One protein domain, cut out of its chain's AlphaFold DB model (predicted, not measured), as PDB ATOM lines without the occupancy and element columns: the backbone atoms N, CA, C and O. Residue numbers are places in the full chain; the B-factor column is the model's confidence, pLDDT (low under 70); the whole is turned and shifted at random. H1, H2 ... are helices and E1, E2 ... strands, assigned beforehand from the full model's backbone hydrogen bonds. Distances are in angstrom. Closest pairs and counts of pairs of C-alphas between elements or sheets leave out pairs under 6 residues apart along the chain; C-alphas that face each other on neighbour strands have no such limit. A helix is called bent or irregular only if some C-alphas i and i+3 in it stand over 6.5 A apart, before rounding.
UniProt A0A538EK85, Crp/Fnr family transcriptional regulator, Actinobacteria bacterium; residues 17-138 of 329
ATOM      1  N   GLY A  17       0.927 -20.919  20.756       85.69
ATOM      2  CA  GLY A  17       0.731 -20.855  19.305       85.69
ATOM      3  C   GLY A  17       2.047 -20.722  18.536       85.69
ATOM      4  O   GLY A  17       3.129 -20.649  19.114       85.69
ATOM      5  N   LEU A  18       1.961 -20.642  17.210       91.69
ATOM      6  CA  LEU A  18       3.067 -20.216  16.348       91.69
ATOM      7  C   LEU A  18       2.768 -18.821  15.799       91.69
ATOM      8  O   LEU A  18       1.621 -18.508  15.479       91.69
ATOM      9  N   VAL A  19       3.799 -17.996  15.635       94.50
ATOM     10  CA  VAL A  19       3.682 -16.684  14.990       94.50
ATOM     11  C   VAL A  19       4.750 -16.513  13.927       94.50
ATOM     12  O   VAL A  19       5.896 -16.923  14.110       94.50
ATOM     13  N   ARG A  20       4.395 -15.867  12.814       95.38
ATOM     14  CA  ARG A  20       5.393 -15.347  11.880       95.38
ATOM     15  C   ARG A  20       6.040 -14.127  12.515       95.38
ATOM     16  O   ARG A  20       5.406 -13.080  12.649       95.38
ATOM     17  N   LEU A  21       7.285 -14.284  12.943       95.75
ATOM     18  CA  LEU A  21       7.905 -13.350  13.874       95.75
ATOM     19  C   LEU A  21       8.047 -11.948  13.270       95.75
ATOM     20  O   LEU A  21       7.692 -10.977  13.915       95.75
ATOM     21  N   LEU A  22       8.439 -11.854  11.998       96.06
ATOM     22  CA  LEU A  22       8.578 -10.581  11.275       96.06
ATOM     23  C   LEU A  22       7.231  -9.923  10.907       96.06
ATOM     24  O   LEU A  22       7.210  -8.797  10.418       96.06
ATOM     25  N   GLU A  23       6.101 -10.618  11.087       95.44
ATOM     26  CA  GLU A  23       4.777  -9.984  11.004       95.44
ATOM     27  C   GLU A  23       4.389  -9.336  12.327       95.44
ATOM     28  O   GLU A  23       3.820  -8.249  12.321       95.44
ATOM     29  N   ALA A  24       4.696 -10.010  13.438       95.19
ATOM     30  CA  ALA A  24       4.451  -9.502  14.782       95.19
ATOM     31  C   ALA A  24       5.448  -8.405  15.180       95.19
ATOM     32  O   ALA A  24       5.088  -7.492  15.912       95.19
ATOM     33  N   ASP A  25       6.675  -8.488  14.672       96.31
ATOM     34  CA  ASP A  25       7.767  -7.569  14.955       96.31
ATOM     35  C   ASP A  25       8.555  -7.265  13.666       96.31
ATOM     36  O   ASP A  25       9.546  -7.933  13.342       96.31
ATOM     37  N   PRO A  26       8.090  -6.284  12.871       94.69
ATOM     38  CA  PRO A  26       8.711  -5.935  11.595       94.69
ATOM     39  C   PRO A  26      10.131  -5.372  11.723       94.69
ATOM     40  O   PRO A  26      10.904  -5.464  10.765       94.69
ATOM     41  N   GLU A  27      10.483  -4.801  12.878       93.31
ATOM     42  CA  GLU A  27      11.795  -4.189  13.110       93.31
ATOM     43  C   GLU A  27      12.922  -5.226  13.042       93.31
ATOM     44  O   GLU A  27      14.000  -4.916  12.539       93.31
ATOM     45  N   LEU A  28      12.645  -6.492  13.389       94.69
ATOM     46  CA  LEU A  28      13.587  -7.609  13.219       94.69
ATOM     47  C   LEU A  28      14.093  -7.781  11.779       94.69
ATOM     48  O   LEU A  28      15.170  -8.331  11.557       94.69
ATOM     49  N   GLY A  29      13.308  -7.348  10.790       93.81
ATOM     50  CA  GLY A  29      13.650  -7.413   9.371       93.81
ATOM     51  C   GLY A  29      14.078  -6.077   8.762       93.81
ATOM     52  O   GLY A  29      14.204  -6.003   7.538       93.81
ATOM     53  N   ALA A  30      14.268  -5.019   9.559       91.81
ATOM     54  CA  ALA A  30      14.498  -3.664   9.049       91.81
ATOM     55  C   ALA A  30      15.767  -3.552   8.185       91.81
ATOM     56  O   ALA A  30      15.752  -2.878   7.157       91.81
ATOM     57  N   ALA A  31      16.825  -4.278   8.550       92.31
ATOM     58  CA  ALA A  31      18.091  -4.310   7.816       92.31
ATOM     59  C   ALA A  31      18.081  -5.224   6.572       92.31
ATOM     60  O   ALA A  31      19.062  -5.271   5.835       92.31
ATOM     61  N   LEU A  32      17.000  -5.975   6.327       93.62
ATOM     62  CA  LEU A  32      16.889  -6.834   5.148       93.62
ATOM     63  C   LEU A  32      16.475  -6.034   3.913       93.62
ATOM     64  O   LEU A  32      15.551  -5.220   3.980       93.62
ATOM     65  N   GLU A  33      17.073  -6.377   2.772       94.50
ATOM     66  CA  GLU A  33      16.595  -5.962   1.450       94.50
ATOM     67  C   GLU A  33      15.140  -6.409   1.213       94.50
ATOM     68  O   GLU A  33      14.769  -7.492   1.681       94.50
ATOM     69  N   PRO A  34      14.319  -5.646   0.462       93.62
ATOM     70  CA  PRO A  34      12.878  -5.892   0.332       93.62
ATOM     71  C   PRO A  34      12.502  -7.338  -0.036       93.62
ATOM     72  O   PRO A  34      11.727  -7.973   0.682       93.62
ATOM     73  N   ASP A  35      13.121  -7.909  -1.072       92.88
ATOM     74  CA  ASP A  35      12.818  -9.275  -1.528       92.88
ATOM     75  C   ASP A  35      13.178 -10.335  -0.471       92.88
ATOM     76  O   ASP A  35      12.448 -11.308  -0.247       92.88
ATOM     77  N   ARG A  36      14.302 -10.131   0.232       94.94
ATOM     78  CA  ARG A  36      14.748 -11.020   1.315       94.94
ATOM     79  C   ARG A  36      13.879 -10.864   2.555       94.94
ATOM     80  O   ARG A  36      13.650 -11.861   3.240       94.94
ATOM     81  N   ARG A  37      13.387  -9.654   2.832       95.88
ATOM     82  CA  ARG A  37      12.464  -9.358   3.932       95.88
ATOM     83  C   ARG A  37      11.141 -10.083   3.737       95.88
ATOM     84  O   ARG A  37      10.668 -10.721   4.671       95.88
ATOM     85  N   ASP A  38      10.590 -10.066   2.529       94.44
ATOM     86  CA  ASP A  38       9.354 -10.782   2.204       94.44
ATOM     87  C   ASP A  38       9.513 -12.301   2.340       94.44
ATOM     88  O   ASP A  38       8.628 -12.991   2.857       94.44
ATOM     89  N   GLU A  39      10.653 -12.845   1.903       95.06
ATOM     90  CA  GLU A  39      10.969 -14.259   2.104       95.06
ATOM     91  C   GLU A  39      11.100 -14.607   3.595       95.06
ATOM     92  O   GLU A  39      10.485 -15.576   4.053       95.06
ATOM     93  N   ALA A  40      11.851 -13.804   4.352       95.06
ATOM     94  CA  ALA A  40      12.049 -13.971   5.789       95.06
ATOM     95  C   ALA A  40      10.718 -13.898   6.548       95.06
ATOM     96  O   ALA A  40      10.434 -14.759   7.379       95.06
ATOM     97  N   ARG A  41       9.850 -12.942   6.196       95.25
ATOM     98  CA  ARG A  41       8.516 -12.751   6.784       95.25
ATOM     99  C   ARG A  41       7.661 -14.014   6.730       95.25
ATOM    100  O   ARG A  41       6.934 -14.311   7.673       95.25
ATOM    101  N   ARG A  42       7.759 -14.785   5.645       93.38
ATOM    102  CA  ARG A  42       7.013 -16.043   5.477       93.38
ATOM    103  C   ARG A  42       7.659 -17.239   6.177       93.38
ATOM    104  O   ARG A  42       6.955 -18.213   6.438       93.38
ATOM    105  N   ARG A  43       8.975 -17.207   6.407       94.62
ATOM    106  CA  ARG A  43       9.775 -18.378   6.812       94.62
ATOM    107  C   ARG A  43      10.245 -18.356   8.263       94.62
ATOM    108  O   ARG A  43      10.466 -19.429   8.816       94.62
ATOM    109  N   ILE A  44      10.387 -17.184   8.874       95.62
ATOM    110  CA  ILE A  44      10.805 -17.055  10.270       95.62
ATOM    111  C   ILE A  44       9.568 -17.143  11.160       95.62
ATOM    112  O   ILE A  44       8.747 -16.224  11.225       95.62
ATOM    113  N   VAL A  45       9.442 -18.281  11.834       93.38
ATOM    114  CA  VAL A  45       8.338 -18.601  12.736       93.38
ATOM    115  C   VAL A  45       8.908 -18.864  14.124       93.38
ATOM    116  O   VAL A  45       9.948 -19.507  14.251       93.38
ATOM    117  N   ALA A  46       8.227 -18.365  15.150       93.81
ATOM    118  CA  ALA A  46       8.570 -18.594  16.548       93.81
ATOM    119  C   ALA A  46       7.377 -19.196  17.297       93.81
ATOM    120  O   ALA A  46       6.218 -18.897  16.983       93.81
ATOM    121  N   ARG A  47       7.671 -20.030  18.299       93.62
ATOM    122  CA  ARG A  47       6.681 -20.447  19.294       93.62
ATOM    123  C   ARG A  47       6.318 -19.249  20.160       93.62
ATOM    124  O   ARG A  47       7.183 -18.449  20.498       93.62
ATOM    125  N   VAL A  48       5.043 -19.124  20.497       94.12
ATOM    126  CA  VAL A  48       4.530 -18.051  21.345       94.12
ATOM    127  C   VAL A  48       3.939 -18.624  22.609       94.12
ATOM    128  O   VAL A  48       3.274 -19.656  22.552       94.12
ATOM    129  N   VAL A  49       4.156 -17.928  23.716       94.25
ATOM    130  CA  VAL A  49       3.471 -18.174  24.983       94.25
ATOM    131  C   VAL A  49       2.813 -16.888  25.465       94.25
ATOM    132  O   VAL A  49       3.402 -15.808  25.374       94.25
ATOM    133  N   ASP A  50       1.579 -17.015  25.939       94.56
ATOM    134  CA  ASP A  50       0.830 -15.935  26.571       94.56
ATOM    135  C   ASP A  50       0.907 -16.118  28.089       94.56
ATOM    136  O   ASP A  50       0.525 -17.158  28.631       94.56
ATOM    137  N   VAL A  51       1.421 -15.105  28.780       94.38
ATOM    138  CA  VAL A  51       1.666 -15.137  30.219       94.38
ATOM    139  C   VAL A  51       0.717 -14.164  30.910       94.38
ATOM    140  O   VAL A  51       0.654 -12.979  30.575       94.38
ATOM    141  N   SER A  52      -0.051 -14.685  31.864       93.81
ATOM    142  CA  SER A  52      -1.004 -13.901  32.661       93.81
ATOM    143  C   SER A  52      -0.301 -13.058  33.727       93.81
ATOM    144  O   SER A  52       0.871 -13.273  34.023       93.81
ATOM    145  N   ASP A  53      -1.026 -12.102  34.302       91.88
ATOM    146  CA  ASP A  53      -0.543 -11.199  35.344       91.88
ATOM    147  C   ASP A  53      -0.053 -11.926  36.611       91.88
ATOM    148  O   ASP A  53      -0.557 -12.982  37.000       91.88
ATOM    149  N   GLY A  54       0.935 -11.330  37.286       94.00
ATOM    150  CA  GLY A  54       1.525 -11.867  38.515       94.00
ATOM    151  C   GLY A  54       2.892 -12.524  38.315       94.00
ATOM    152  O   GLY A  54       3.598 -12.245  37.353       94.00
ATOM    153  N   VAL A  55       3.313 -13.352  39.276       94.50
ATOM    154  CA  VAL A  55       4.644 -13.982  39.252       94.50
ATOM    155  C   VAL A  55       4.710 -15.022  38.137       94.50
ATOM    156  O   VAL A  55       3.884 -15.935  38.079       94.50
ATOM    157  N   TRP A  56       5.727 -14.908  37.290       94.62
ATOM    158  CA  TRP A  56       5.993 -15.830  36.193       94.62
ATOM    159  C   TRP A  56       7.251 -16.646  36.490       94.62
ATOM    160  O   TRP A  56       8.277 -16.104  36.885       94.62
ATOM    161  N   ASP A  57       7.166 -17.965  36.310       91.06
ATOM    162  CA  ASP A  57       8.325 -18.858  36.349       91.06
ATOM    163  C   ASP A  57       8.670 -19.260  34.910       91.06
ATOM    164  O   ASP A  57       7.970 -20.117  34.352       91.06
ATOM    165  N   PRO A  58       9.735 -18.694  34.308       89.50
ATOM    166  CA  PRO A  58      10.059 -18.945  32.908       89.50
ATOM    167  C   PRO A  58      10.305 -20.421  32.588       89.50
ATOM    168  O   PRO A  58      10.045 -20.869  31.474       89.50
ATOM    169  N   ARG A  59      10.714 -21.225  33.581       84.62
ATOM    170  CA  ARG A  59      10.992 -22.659  33.404       84.62
ATOM    171  C   ARG A  59       9.768 -23.457  32.963       84.62
ATOM    172  O   ARG A  59       9.936 -24.535  32.401       84.62
ATOM    173  N   ARG A  60       8.553 -22.953  33.204       85.94
ATOM    174  CA  ARG A  60       7.310 -23.598  32.748       85.94
ATOM    175  C   ARG A  60       7.181 -23.580  31.226       85.94
ATOM    176  O   ARG A  60       6.713 -24.552  30.647       85.94
ATOM    177  N   ASP A  61       7.660 -22.514  30.591       84.25
ATOM    178  CA  ASP A  61       7.526 -22.269  29.151       84.25
ATOM    179  C   ASP A  61       8.811 -22.594  28.370       84.25
ATOM    180  O   ASP A  61       8.779 -22.864  27.160       84.25
ATOM    181  N   THR A  62       9.948 -22.606  29.077       80.81
ATOM    182  CA  THR A  62      11.287 -22.892  28.544       80.81
ATOM    183  C   THR A  62      11.818 -24.271  28.943       80.81
ATOM    184  O   THR A  62      13.029 -24.485  28.909       80.81
ATOM    185  N   ALA A  63      10.941 -25.195  29.347       70.31
ATOM    186  CA  ALA A  63      11.319 -26.548  29.774       70.31
ATOM    187  C   ALA A  63      12.025 -27.361  28.671       70.31
ATOM    188  O   ALA A  63      12.777 -28.287  28.961       70.31
ATOM    189  N   GLU A  64      11.801 -27.022  27.401       65.69
ATOM    190  CA  GLU A  64      12.590 -27.555  26.296       65.69
ATOM    191  C   GLU A  64      13.988 -26.919  26.320       65.69
ATOM    192  O   GLU A  64      14.129 -25.728  26.037       65.69
ATOM    193  N   ASP A  65      15.030 -27.723  26.573       63.09
ATOM    194  CA  ASP A  65      16.443 -27.307  26.722       63.09
ATOM    195  C   ASP A  65      17.008 -26.440  25.576       63.09
ATOM    196  O   ASP A  65      18.102 -25.873  25.675       63.09
ATOM    197  N   SER A  66      16.268 -26.320  24.473       79.94
ATOM    198  CA  SER A  66      16.645 -25.545  23.301       79.94
ATOM    199  C   SER A  66      16.231 -24.072  23.314       79.94
ATOM    200  O   SER A  66      16.735 -23.340  22.466       79.94
ATOM    201  N   VAL A  67      15.355 -23.623  24.227       88.12
ATOM    202  CA  VAL A  67      14.987 -22.197  24.327       88.12
ATOM    203  C   VAL A  67      16.157 -21.417  24.905       88.12
ATOM    204  O   VAL A  67      16.561 -21.671  26.030       88.12
ATOM    205  N   TRP A  68      16.696 -20.465  24.153       87.44
ATOM    206  CA  TRP A  68      17.855 -19.653  24.540       87.44
ATOM    207  C   TRP A  68      17.538 -18.162  24.665       87.44
ATOM    208  O   TRP A  68      18.396 -17.385  25.069       87.44
ATOM    209  N   GLY A  69      16.319 -17.754  24.324       92.81
ATOM    210  CA  GLY A  69      15.887 -16.374  24.462       92.81
ATOM    211  C   GLY A  69      14.382 -16.219  24.321       92.81
ATOM    212  O   GLY A  69      13.674 -17.149  23.931       92.81
ATOM    213  N   ALA A  70      13.902 -15.023  24.619       95.69
ATOM    214  CA  ALA A  70      12.536 -14.594  24.385       95.69
ATOM    215  C   ALA A  70      12.520 -13.142  23.897       95.69
ATOM    216  O   ALA A  70      13.413 -12.360  24.232       95.69
ATOM    217  N   ILE A  71      11.499 -12.795  23.115       97.44
ATOM    218  CA  ILE A  71      11.186 -11.423  22.708       97.44
ATOM    219  C   ILE A  71       9.798 -11.079  23.226       97.44
ATOM    220  O   ILE A  71       8.857 -11.852  23.028       97.44
ATOM    221  N   VAL A  72       9.653  -9.906  23.837       97.44
ATOM    222  CA  VAL A  72       8.327  -9.373  24.166       97.44
ATOM    223  C   VAL A  72       7.673  -8.835  22.898       97.44
ATOM    224  O   VAL A  72       8.178  -7.891  22.292       97.44
ATOM    225  N   LEU A  73       6.551  -9.431  22.497       96.75
ATOM    226  CA  LEU A  73       5.745  -8.942  21.375       96.75
ATOM    227  C   LEU A  73       4.727  -7.898  21.837       96.75
ATOM    228  O   LEU A  73       4.495  -6.917  21.140       96.75
ATOM    229  N   ASP A  74       4.123  -8.125  23.003       95.62
ATOM    230  CA  ASP A  74       3.157  -7.228  23.635       95.62
ATOM    231  C   ASP A  74       3.157  -7.431  25.157       95.62
ATOM    232  O   ASP A  74       3.556  -8.497  25.637       95.62
ATOM    233  N   GLY A  75       2.698  -6.421  25.896       95.56
ATOM    234  CA  GLY A  75       2.622  -6.428  27.358       95.56
ATOM    235  C   GLY A  75       3.870  -5.885  28.055       95.56
ATOM    236  O   GLY A  75       4.735  -5.249  27.447       95.56
ATOM    237  N   LEU A  76       3.941  -6.101  29.368       96.38
ATOM    238  CA  LEU A  76       4.958  -5.506  30.229       96.38
ATOM    239  C   LEU A  76       5.373  -6.477  31.333       96.38
ATOM    240  O   LEU A  76       4.572  -6.877  32.181       96.38
ATOM    241  N   LEU A  77       6.664  -6.774  31.361       97.12
ATOM    242  CA  LEU A  77       7.329  -7.562  32.381       97.12
ATOM    243  C   LEU A  77       8.135  -6.669  33.324       97.12
ATOM    244  O   LEU A  77       8.656  -5.610  32.965       97.12
ATOM    245  N   LEU A  78       8.273  -7.160  34.543       96.81
ATOM    246  CA  LEU A  78       9.182  -6.681  35.558       96.81
ATOM    247  C   LEU A  78      10.189  -7.786  35.848       96.81
ATOM    248  O   LEU A  78       9.801  -8.919  36.136       96.81
ATOM    249  N   HIS A  79      11.464  -7.433  35.797       96.25
ATOM    250  CA  HIS A  79      12.542  -8.292  36.237       96.25
ATOM    251  C   HIS A  79      13.190  -7.693  37.482       96.25
ATOM    252  O   HIS A  79      13.813  -6.629  37.423       96.25
ATOM    253  N   ASP A  80      12.998  -8.359  38.614       95.12
ATOM    254  CA  ASP A  80      13.543  -7.952  39.901       95.12
ATOM    255  C   ASP A  80      14.822  -8.731  40.189       95.12
ATOM    256  O   ASP A  80      14.816  -9.956  40.172       95.12
ATOM    257  N   LEU A  81      15.899  -8.018  40.516       92.00
ATOM    258  CA  LEU A  81      17.117  -8.581  41.086       92.00
ATOM    259  C   LEU A  81      17.183  -8.219  42.566       92.00
ATOM    260  O   LEU A  81      17.158  -7.044  42.946       92.00
ATOM    261  N   GLU A  82      17.308  -9.237  43.403       90.31
ATOM    262  CA  GLU A  82      17.464  -9.108  44.840       90.31
ATOM    263  C   GLU A  82      18.898  -9.402  45.256       90.31
ATOM    264  O   GLU A  82      19.488 -10.430  44.920       90.31
ATOM    265  N   LEU A  83      19.448  -8.473  46.028       84.25
ATOM    266  CA  LEU A  83      20.747  -8.591  46.658       84.25
ATOM    267  C   LEU A  83      20.620  -8.088  48.091       84.25
ATOM    268  O   LEU A  83      20.425  -6.891  48.326       84.25
ATOM    269  N   THR A  84      20.789  -8.986  49.063       82.94
ATOM    270  CA  THR A  84      20.558  -8.690  50.489       82.94
ATOM    271  C   THR A  84      19.137  -8.138  50.701       82.94
ATOM    272  O   THR A  84      18.182  -8.750  50.243       82.94
ATOM    273  N   ASP A  85      18.985  -6.962  51.313       80.88
ATOM    274  CA  ASP A  85      17.693  -6.296  51.529       80.88
ATOM    275  C   ASP A  85      17.354  -5.278  50.424       80.88
ATOM    276  O   ASP A  85      16.469  -4.429  50.579       80.88
ATOM    277  N   THR A  86      18.108  -5.296  49.321       85.31
ATOM    278  CA  THR A  86      17.930  -4.373  48.202       85.31
ATOM    279  C   THR A  86      17.331  -5.110  47.018       85.31
ATOM    280  O   THR A  86      17.821  -6.159  46.615       85.31
ATOM    281  N   ARG A  87      16.291  -4.517  46.434       91.50
ATOM    282  CA  ARG A  87      15.654  -4.990  45.208       91.50
ATOM    283  C   ARG A  87      15.798  -3.912  44.141       91.50
ATOM    284  O   ARG A  87      15.389  -2.768  44.371       91.50
ATOM    285  N   ALA A  88      16.403  -4.273  43.018       92.75
ATOM    286  CA  ALA A  88      16.502  -3.448  41.824       92.75
ATOM    287  C   ALA A  88      15.553  -4.008  40.768       92.75
ATOM    288  O   ALA A  88      15.520  -5.215  40.560       92.75
ATOM    289  N   SER A  89      14.797  -3.132  40.118       95.62
ATOM    290  CA  SER A  89      13.784  -3.543  39.146       95.62
ATOM    291  C   SER A  89      14.092  -2.998  37.763       95.62
ATOM    292  O   SER A  89      14.408  -1.813  37.619       95.62
ATOM    293  N   GLU A  90      13.926  -3.836  36.749       95.69
ATOM    294  CA  GLU A  90      13.974  -3.469  35.338       95.69
ATOM    295  C   GLU A  90      12.603  -3.693  34.692       95.69
ATOM    296  O   GLU A  90      11.992  -4.746  34.868       95.69
ATOM    297  N   LEU A  91      12.128  -2.711  33.922       96.19
ATOM    298  CA  LEU A  91      10.943  -2.875  33.080       96.19
ATOM    299  C   LEU A  91      11.340  -3.392  31.698       96.19
ATOM    300  O   LEU A  91      12.181  -2.794  31.021       96.19
ATOM    301  N   ILE A  92      10.686  -4.468  31.278       96.62
ATOM    302  CA  ILE A  92      10.929  -5.158  30.015       96.62
ATOM    303  C   ILE A  92       9.617  -5.165  29.240       96.62
ATOM    304  O   ILE A  92       8.579  -5.558  29.758       96.62
ATOM    305  N   GLY A  93       9.646  -4.687  28.006       95.69
ATOM    306  CA  GLY A  93       8.445  -4.485  27.200       95.69
ATOM    307  C   GLY A  93       8.704  -4.725  25.719       95.69
ATOM    308  O   GLY A  93       9.775  -5.236  25.381       95.69
ATOM    309  N   PRO A  94       7.765  -4.350  24.834       95.81
ATOM    310  CA  PRO A  94       7.794  -4.753  23.435       95.81
ATOM    311  C   PRO A  94       9.126  -4.434  22.752       95.81
ATOM    312  O   PRO A  94       9.732  -3.382  22.989       95.81
ATOM    313  N   GLY A  95       9.592  -5.387  21.947       94.12
ATOM    314  CA  GLY A  95      10.869  -5.334  21.239       94.12
ATOM    315  C   GLY A  95      12.082  -5.785  22.061       94.12
ATOM    316  O   GLY A  95      13.121  -6.097  21.475       94.12
ATOM    317  N   ASP A  96      11.976  -5.890  23.390       95.94
ATOM    318  CA  ASP A  96      13.086  -6.373  24.214       95.94
ATOM    319  C   ASP A  96      13.353  -7.856  23.994       95.94
ATOM    320  O   ASP A  96      12.436  -8.676  24.046       95.94
ATOM    321  N   ALA A  97      14.634  -8.186  23.828       95.56
ATOM    322  CA  ALA A  97      15.141  -9.549  23.819       95.56
ATOM    323  C   ALA A  97      15.904  -9.841  25.121       95.56
ATOM    324  O   ALA A  97      16.687  -9.013  25.600       95.56
ATOM    325  N   PHE A  98      15.678 -11.018  25.698       94.56
ATOM    326  CA  PHE A  98      16.329 -11.457  26.932       94.56
ATOM    327  C   PHE A  98      16.475 -12.982  26.980       94.56
ATOM    328  O   PHE A  98      15.773 -13.693  26.263       94.56
ATOM    329  N   ASP A  99      17.381 -13.485  27.825       91.81
ATOM    330  CA  ASP A  99      17.460 -14.915  28.146       91.81
ATOM    331  C   ASP A  99      16.632 -15.195  29.414       91.81
ATOM    332  O   ASP A  99      17.053 -14.793  30.500       91.81
ATOM    333  N   PRO A 100      15.470 -15.862  29.305       87.75
ATOM    334  CA  PRO A 100      14.616 -16.184  30.451       87.75
ATOM    335  C   PRO A 100      15.235 -17.187  31.439       87.75
ATOM    336  O   PRO A 100      14.717 -17.345  32.542       87.75
ATOM    337  N   ARG A 101      16.301 -17.904  31.056       81.44
ATOM    338  CA  ARG A 101      16.967 -18.896  31.919       81.44
ATOM    339  C   ARG A 101      18.079 -18.299  32.771       81.44
ATOM    340  O   ARG A 101      18.514 -18.943  33.721       81.44
ATOM    341  N   GLU A 102      18.546 -17.109  32.401       79.88
ATOM    342  CA  GLU A 102      19.535 -16.327  33.144       79.88
ATOM    343  C   GLU A 102      20.777 -17.135  33.583       79.88
ATOM    344  O   GLU A 102      21.081 -17.216  34.775       79.88
ATOM    345  N   PRO A 103      21.546 -17.726  32.644       64.62
ATOM    346  CA  PRO A 103      22.676 -18.601  32.976       64.62
ATOM    347  C   PRO A 103      23.720 -17.930  33.885       64.62
ATOM    348  O   PRO A 103      24.332 -18.592  34.720       64.62
ATOM    349  N   GLY A 104      23.861 -16.601  33.802       65.44
ATOM    350  CA  GLY A 104      24.758 -15.824  34.664       65.44
ATOM    351  C   GLY A 104      24.451 -15.918  36.165       65.44
ATOM    352  O   GLY A 104      25.352 -15.704  36.974       65.44
ATOM    353  N   LEU A 105      23.227 -16.292  36.569       66.25
ATOM    354  CA  LEU A 105      22.909 -16.546  37.982       66.25
ATOM    355  C   LEU A 105      23.666 -17.752  38.535       66.25
ATOM    356  O   LEU A 105      24.073 -17.738  39.693       66.25
ATOM    357  N   GLN A 106      23.885 -18.780  37.711       62.28
ATOM    358  CA  GLN A 106      24.616 -19.984  38.118       62.28
ATOM    359  C   GLN A 106      26.118 -19.722  38.289       62.28
ATOM    360  O   GLN A 106      26.795 -20.450  39.010       62.28
ATOM    361  N   GLU A 107      26.632 -18.678  37.641       61.38
ATOM    362  CA  GLU A 107      28.047 -18.308  37.650       61.38
ATOM    363  C   GLU A 107      28.389 -17.273  38.741       61.38
ATOM    364  O   GLU A 107      29.566 -17.019  39.012       61.38
ATOM    365  N   SER A 108      27.386 -16.673  39.395       65.19
ATOM    366  CA  SER A 108      27.597 -15.625  40.397       65.19
ATOM    367  C   SER A 108      28.081 -16.179  41.741       65.19
ATOM    368  O   SER A 108      27.435 -17.012  42.371       65.19
ATOM    369  N   VAL A 109      29.190 -15.628  42.243       67.19
ATOM    370  CA  VAL A 109      29.685 -15.878  43.613       67.19
ATOM    371  C   VAL A 109      28.864 -15.112  44.658       67.19
ATOM    372  O   VAL A 109      28.780 -15.512  45.819       67.19
ATOM    373  N   VAL A 110      28.264 -13.988  44.259       71.88
ATOM    374  CA  VAL A 110      27.413 -13.173  45.128       71.88
ATOM    375  C   VAL A 110      26.013 -13.793  45.159       71.88
ATOM    376  O   VAL A 110      25.470 -14.052  44.081       71.88
ATOM    377  N   PRO A 111      25.405 -14.009  46.342       73.75
ATOM    378  CA  PRO A 111      24.062 -14.566  46.439       73.75
ATOM    379  C   PRO A 111      23.045 -13.538  45.939       73.75
ATOM    380  O   PRO A 111      22.696 -12.590  46.644       73.75
ATOM    381  N   VAL A 112      22.609 -13.732  44.700       80.19
ATOM    382  CA  VAL A 112      21.567 -12.951  44.036       80.19
ATOM    383  C   VAL A 112      20.396 -13.868  43.715       80.19
ATOM    384  O   VAL A 112      20.592 -15.035  43.371       80.19
ATOM    385  N   SER A 113      19.183 -13.345  43.827       86.56
ATOM    386  CA  SER A 113      17.970 -14.000  43.335       86.56
ATOM    387  C   SER A 113      17.264 -13.093  42.345       86.56
ATOM    388  O   SER A 113      17.384 -11.870  42.418       86.56
ATOM    389  N   THR A 114      16.532 -13.700  41.417       92.19
ATOM    390  CA  THR A 114      15.704 -12.977  40.457       92.19
ATOM    391  C   THR A 114      14.251 -13.409  40.547       92.19
ATOM    392  O   THR A 114      13.937 -14.539  40.930       92.19
ATOM    393  N   GLU A 115      13.354 -12.484  40.225       93.62
ATOM    394  CA  GLU A 115      11.916 -12.717  40.157       93.62
ATOM    395  C   GLU A 115      11.362 -12.045  38.903       93.62
ATOM    396  O   GLU A 115      11.558 -10.850  38.670       93.62
ATOM    397  N   TRP A 116      10.640 -12.823  38.102       96.38
ATOM    398  CA  TRP A 116       9.896 -12.313  36.963       96.38
ATOM    399  C   TRP A 116       8.443 -12.083  37.372       96.38
ATOM    400  O   TRP A 116       7.792 -12.957  37.946       96.38
ATOM    401  N   SER A 117       7.918 -10.899  37.073       96.31
ATOM    402  CA  SER A 117       6.513 -10.559  37.294       96.31
ATOM    403  C   SER A 117       5.911  -9.924  36.050       96.31
ATOM    404  O   SER A 117       6.490  -9.024  35.454       96.31
ATOM    405  N   VAL A 118       4.719 -10.359  35.675       96.88
ATOM    406  CA  VAL A 118       3.929  -9.812  34.578       96.88
ATOM    407  C   VAL A 118       3.078  -8.673  35.130       96.88
ATOM    408  O   VAL A 118       2.203  -8.894  35.971       96.88
ATOM    409  N   LEU A 119       3.365  -7.443  34.696       94.75
ATOM    410  CA  LEU A 119       2.614  -6.245  35.088       94.75
ATOM    411  C   LEU A 119       1.392  -6.021  34.197       94.75
ATOM    412  O   LEU A 119       0.376  -5.514  34.666       94.75
ATOM    413  N   GLU A 120       1.506  -6.403  32.929       94.81
ATOM    414  CA  GLU A 120       0.430  -6.412  31.941       94.81
ATOM    415  C   GLU A 120       0.509  -7.746  31.188       94.81
ATOM    416  O   GLU A 120       1.634  -8.154  30.875       94.81
ATOM    417  N   PRO A 121      -0.621  -8.434  30.906       96.12
ATOM    418  CA  PRO A 121      -0.621  -9.710  30.189       96.12
ATOM    419  C   PRO A 121       0.330  -9.676  28.994       96.12
ATOM    420  O   PRO A 121       0.254  -8.774  28.163       96.12
ATOM    421  N   THR A 122       1.278 -10.610  28.966       96.31
ATOM    422  CA  THR A 122       2.454 -10.514  28.099       96.31
ATOM    423  C   THR A 122       2.475 -11.646  27.092       96.31
ATOM    424  O   THR A 122       2.336 -12.814  27.450       96.31
ATOM    425  N   ARG A 123       2.736 -11.301  25.833       96.88
ATOM    426  CA  ARG A 123       2.907 -12.256  24.741       96.88
ATOM    427  C   ARG A 123       4.376 -12.351  24.359       96.88
ATOM    428  O   ARG A 123       4.968 -11.371  23.904       96.88
ATOM    429  N   LEU A 124       4.965 -13.532  24.520       96.88
ATOM    430  CA  LEU A 124       6.388 -13.773  24.291       96.88
ATOM    431  C   LEU A 124       6.608 -14.651  23.064       96.88
ATOM    432  O   LEU A 124       6.032 -15.731  22.972       96.88
ATOM    433  N   ALA A 125       7.488 -14.233  22.157       96.25
ATOM    434  CA  ALA A 125       8.063 -15.125  21.154       96.25
ATOM    435  C   ALA A 125       9.302 -15.808  21.730       96.25
ATOM    436  O   ALA A 125      10.260 -15.139  22.112       96.25
ATOM    437  N   LEU A 126       9.300 -17.135  21.770       94.75
ATOM    438  CA  LEU A 126      10.414 -17.931  22.265       94.75
ATOM    439  C   LEU A 126      11.409 -18.217  21.144       94.75
ATOM    440  O   LEU A 126      11.044 -18.604  20.031       94.75
ATOM    441  N   LEU A 127      12.684 -18.034  21.464       94.00
ATOM    442  CA  LEU A 127      13.811 -18.265  20.576       94.00
ATOM    443  C   LEU A 127      14.406 -19.625  20.922       94.00
ATOM    444  O   LEU A 127      15.183 -19.766  21.863       94.00
ATOM    445  N   ASP A 128      13.984 -20.641  20.179       89.50
ATOM    446  CA  ASP A 128      14.402 -22.028  20.352       89.50
ATOM    447  C   ASP A 128      15.306 -22.501  19.200       89.50
ATOM    448  O   ASP A 128      15.789 -21.718  18.367       89.50
ATOM    449  N   ARG A 129      15.574 -23.809  19.141       87.69
ATOM    450  CA  ARG A 129      16.339 -24.396  18.035       87.69
ATOM    451  C   ARG A 129      15.619 -24.281  16.689       87.69
ATOM    452  O   ARG A 129      16.297 -24.119  15.674       87.69
ATOM    453  N   ALA A 130      14.293 -24.395  16.649       87.50
ATOM    454  CA  ALA A 130      13.531 -24.308  15.406       87.50
ATOM    455  C   ALA A 130      13.588 -22.884  14.838       87.50
ATOM    456  O   ALA A 130      13.895 -22.707  13.655       87.50
ATOM    457  N   PHE A 131      13.423 -21.877  15.702       91.62
ATOM    458  CA  PHE A 131      13.665 -20.483  15.359       91.62
ATOM    459  C   PHE A 131      15.085 -20.299  14.808       91.62
ATOM    460  O   PHE A 131      15.234 -19.800  13.693       91.62
ATOM    461  N   ALA A 132      16.116 -20.768  15.519       89.38
ATOM    462  CA  ALA A 132      17.510 -20.603  15.100       89.38
ATOM    463  C   ALA A 132      17.796 -21.217  13.716       89.38
ATOM    464  O   ALA A 132      18.454 -20.594  12.883       89.38
ATOM    465  N   LEU A 133      17.268 -22.414  13.440       89.19
ATOM    466  CA  LEU A 133      17.396 -23.061  12.131       89.19
ATOM    467  C   LEU A 133      16.677 -22.277  11.028       89.19
ATOM    468  O   LEU A 133      17.196 -22.187   9.914       89.19
ATOM    469  N   SER A 134      15.511 -21.696  11.328       89.88
ATOM    470  CA  SER A 134      14.788 -20.852  10.373       89.88
ATOM    471  C   SER A 134      15.532 -19.538  10.108       89.88
ATOM    472  O   SER A 134      15.744 -19.181   8.954       89.88
ATOM    473  N   ALA A 135      16.026 -18.864  11.148       90.44
ATOM    474  CA  ALA A 135      16.686 -17.565  11.057       90.44
ATOM    475  C   ALA A 135      18.112 -17.638  10.487       90.44
ATOM    476  O   ALA A 135      18.627 -16.628  10.015       90.44
ATOM    477  N   ALA A 136      18.743 -18.820  10.454       88.50
ATOM    478  CA  ALA A 136      20.128 -19.008  10.005       88.50
ATOM    479  C   ALA A 136      20.431 -18.471   8.590       88.50
ATOM    480  O   ALA A 136      21.586 -18.208   8.264       88.50
ATOM    481  N   ARG A 137      19.411 -18.307   7.737       90.69
ATOM    482  CA  ARG A 137      19.543 -17.765   6.370       90.69
ATOM    483  C   ARG A 137      19.489 -16.233   6.293       90.69
ATOM    484  O   ARG A 137      19.699 -15.669   5.216       90.69
ATOM    485  N   TRP A 138      19.199 -15.576   7.410       94.88
ATOM    486  CA  TRP A 138      19.056 -14.128   7.541       94.88
ATOM    487  C   TRP A 138      19.875 -13.648   8.744       94.88
ATOM    488  O   TRP A 138      19.309 -13.340   9.794       94.88
TER     489      TRP A 138
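Overview. This is residues 17 to 138 of the 329 residues of the protein "Crp/Fnr family transcriptional regulator" of Actinobacteria bacterium (UniProt A0A538EK85). One twisted sheet is bent into a V by its two long strands E4 and E6, which run side by side and both turn sharply; the E4 and E5 hairpin reaches out at one end of the long axis, and the small helices H1, H2, H3 and H5 gather at the other. The link of residues 57 to 68 runs between the two limbs of the V. The printed part has 122 residues, with six named strands and five named helices, which follow one another along the chain as E1, H1, H2, H3, E2, E3, E4, E5, H4, E6 and H5; the class is mixed, helices and strands, and the sheet is branched, its neighbour pairs E1 and E2, E2 and E6, E3 and E6, E4 and E5, and E4 and E6 being antiparallel. It is compact, with a radius of gyration of the C-alphas of 15.7 A, yet elongated, spanning 53 by 29 by 25 A.

Along the chain. E1, residues 17 to 20, begins at C-alpha 17 (0.731, -20.855, 19.305). H1 is residues 21 to 24, H2 residues 26 to 29, and H3 residues 34 to 43, 14.4 A long. E2, residues 45 to 51, measures 19.0 A, and E3 is residues 54 to 56. E4, residues 69 to 83, measures 24.0 A and bends by 130 degrees at residue 74. E5, residues 86 to 92, measures 19.5 A. H4 is residues 104 to 107. E6, residues 112 to 127, starts at C-alpha 112 (21.567, -12.951, 44.036), measures 25.3 A and bends by 121 degrees at residue 123. H5, residues 129 to 135, ends at C-alpha 135 (16.686, -17.565, 11.057).

Arrangement. E6 has three neighbours: E2 and E3 on one side, E4 on the other side. E4 and E6 are antiparallel, with N 71 and O 125 2.8 A apart and N 80 and O 115 2.9 A apart. E3 pairs with residues 116 to 118 of E6, with N 56 and O 116 at 2.9 A, and E2 pairs with residues 122 to 126, with N 51 and O 122 at 2.8 A. The hairpin of E4 and E5 has N 79 and O 90 at 2.9 A. E1 is an edge strand beside E2, with N 19 and O 46 at 2.9 A. H1 is on the sheet at a height of 4.8 A, over none of its strands, and touches H3, Leu 22 and Arg 41 having the closest C-alphas at 5.0 A. H2 and H3 only just touch, with 3 pairs of C-alphas within 8 A, the closest those of Gly 29 and Arg 37 at 5.9 A. H5 only grazes the sheet. H4 is apart from E4. Each O i to N i+4 pair in H3 and H5 is within hydrogen-bond range; H1, H2 and H4 are too short for one.

Size, cuts and confidence. The C-alphas farthest apart, of Asp 35 and Asp 85, are 53.4 A from each other. The printed part has no cut. The links E3 to E4 and E5 to H4 are long. The mean pLDDT of the printed part is 89.9, with residues 64 to 65 and 103 to 109 under 70.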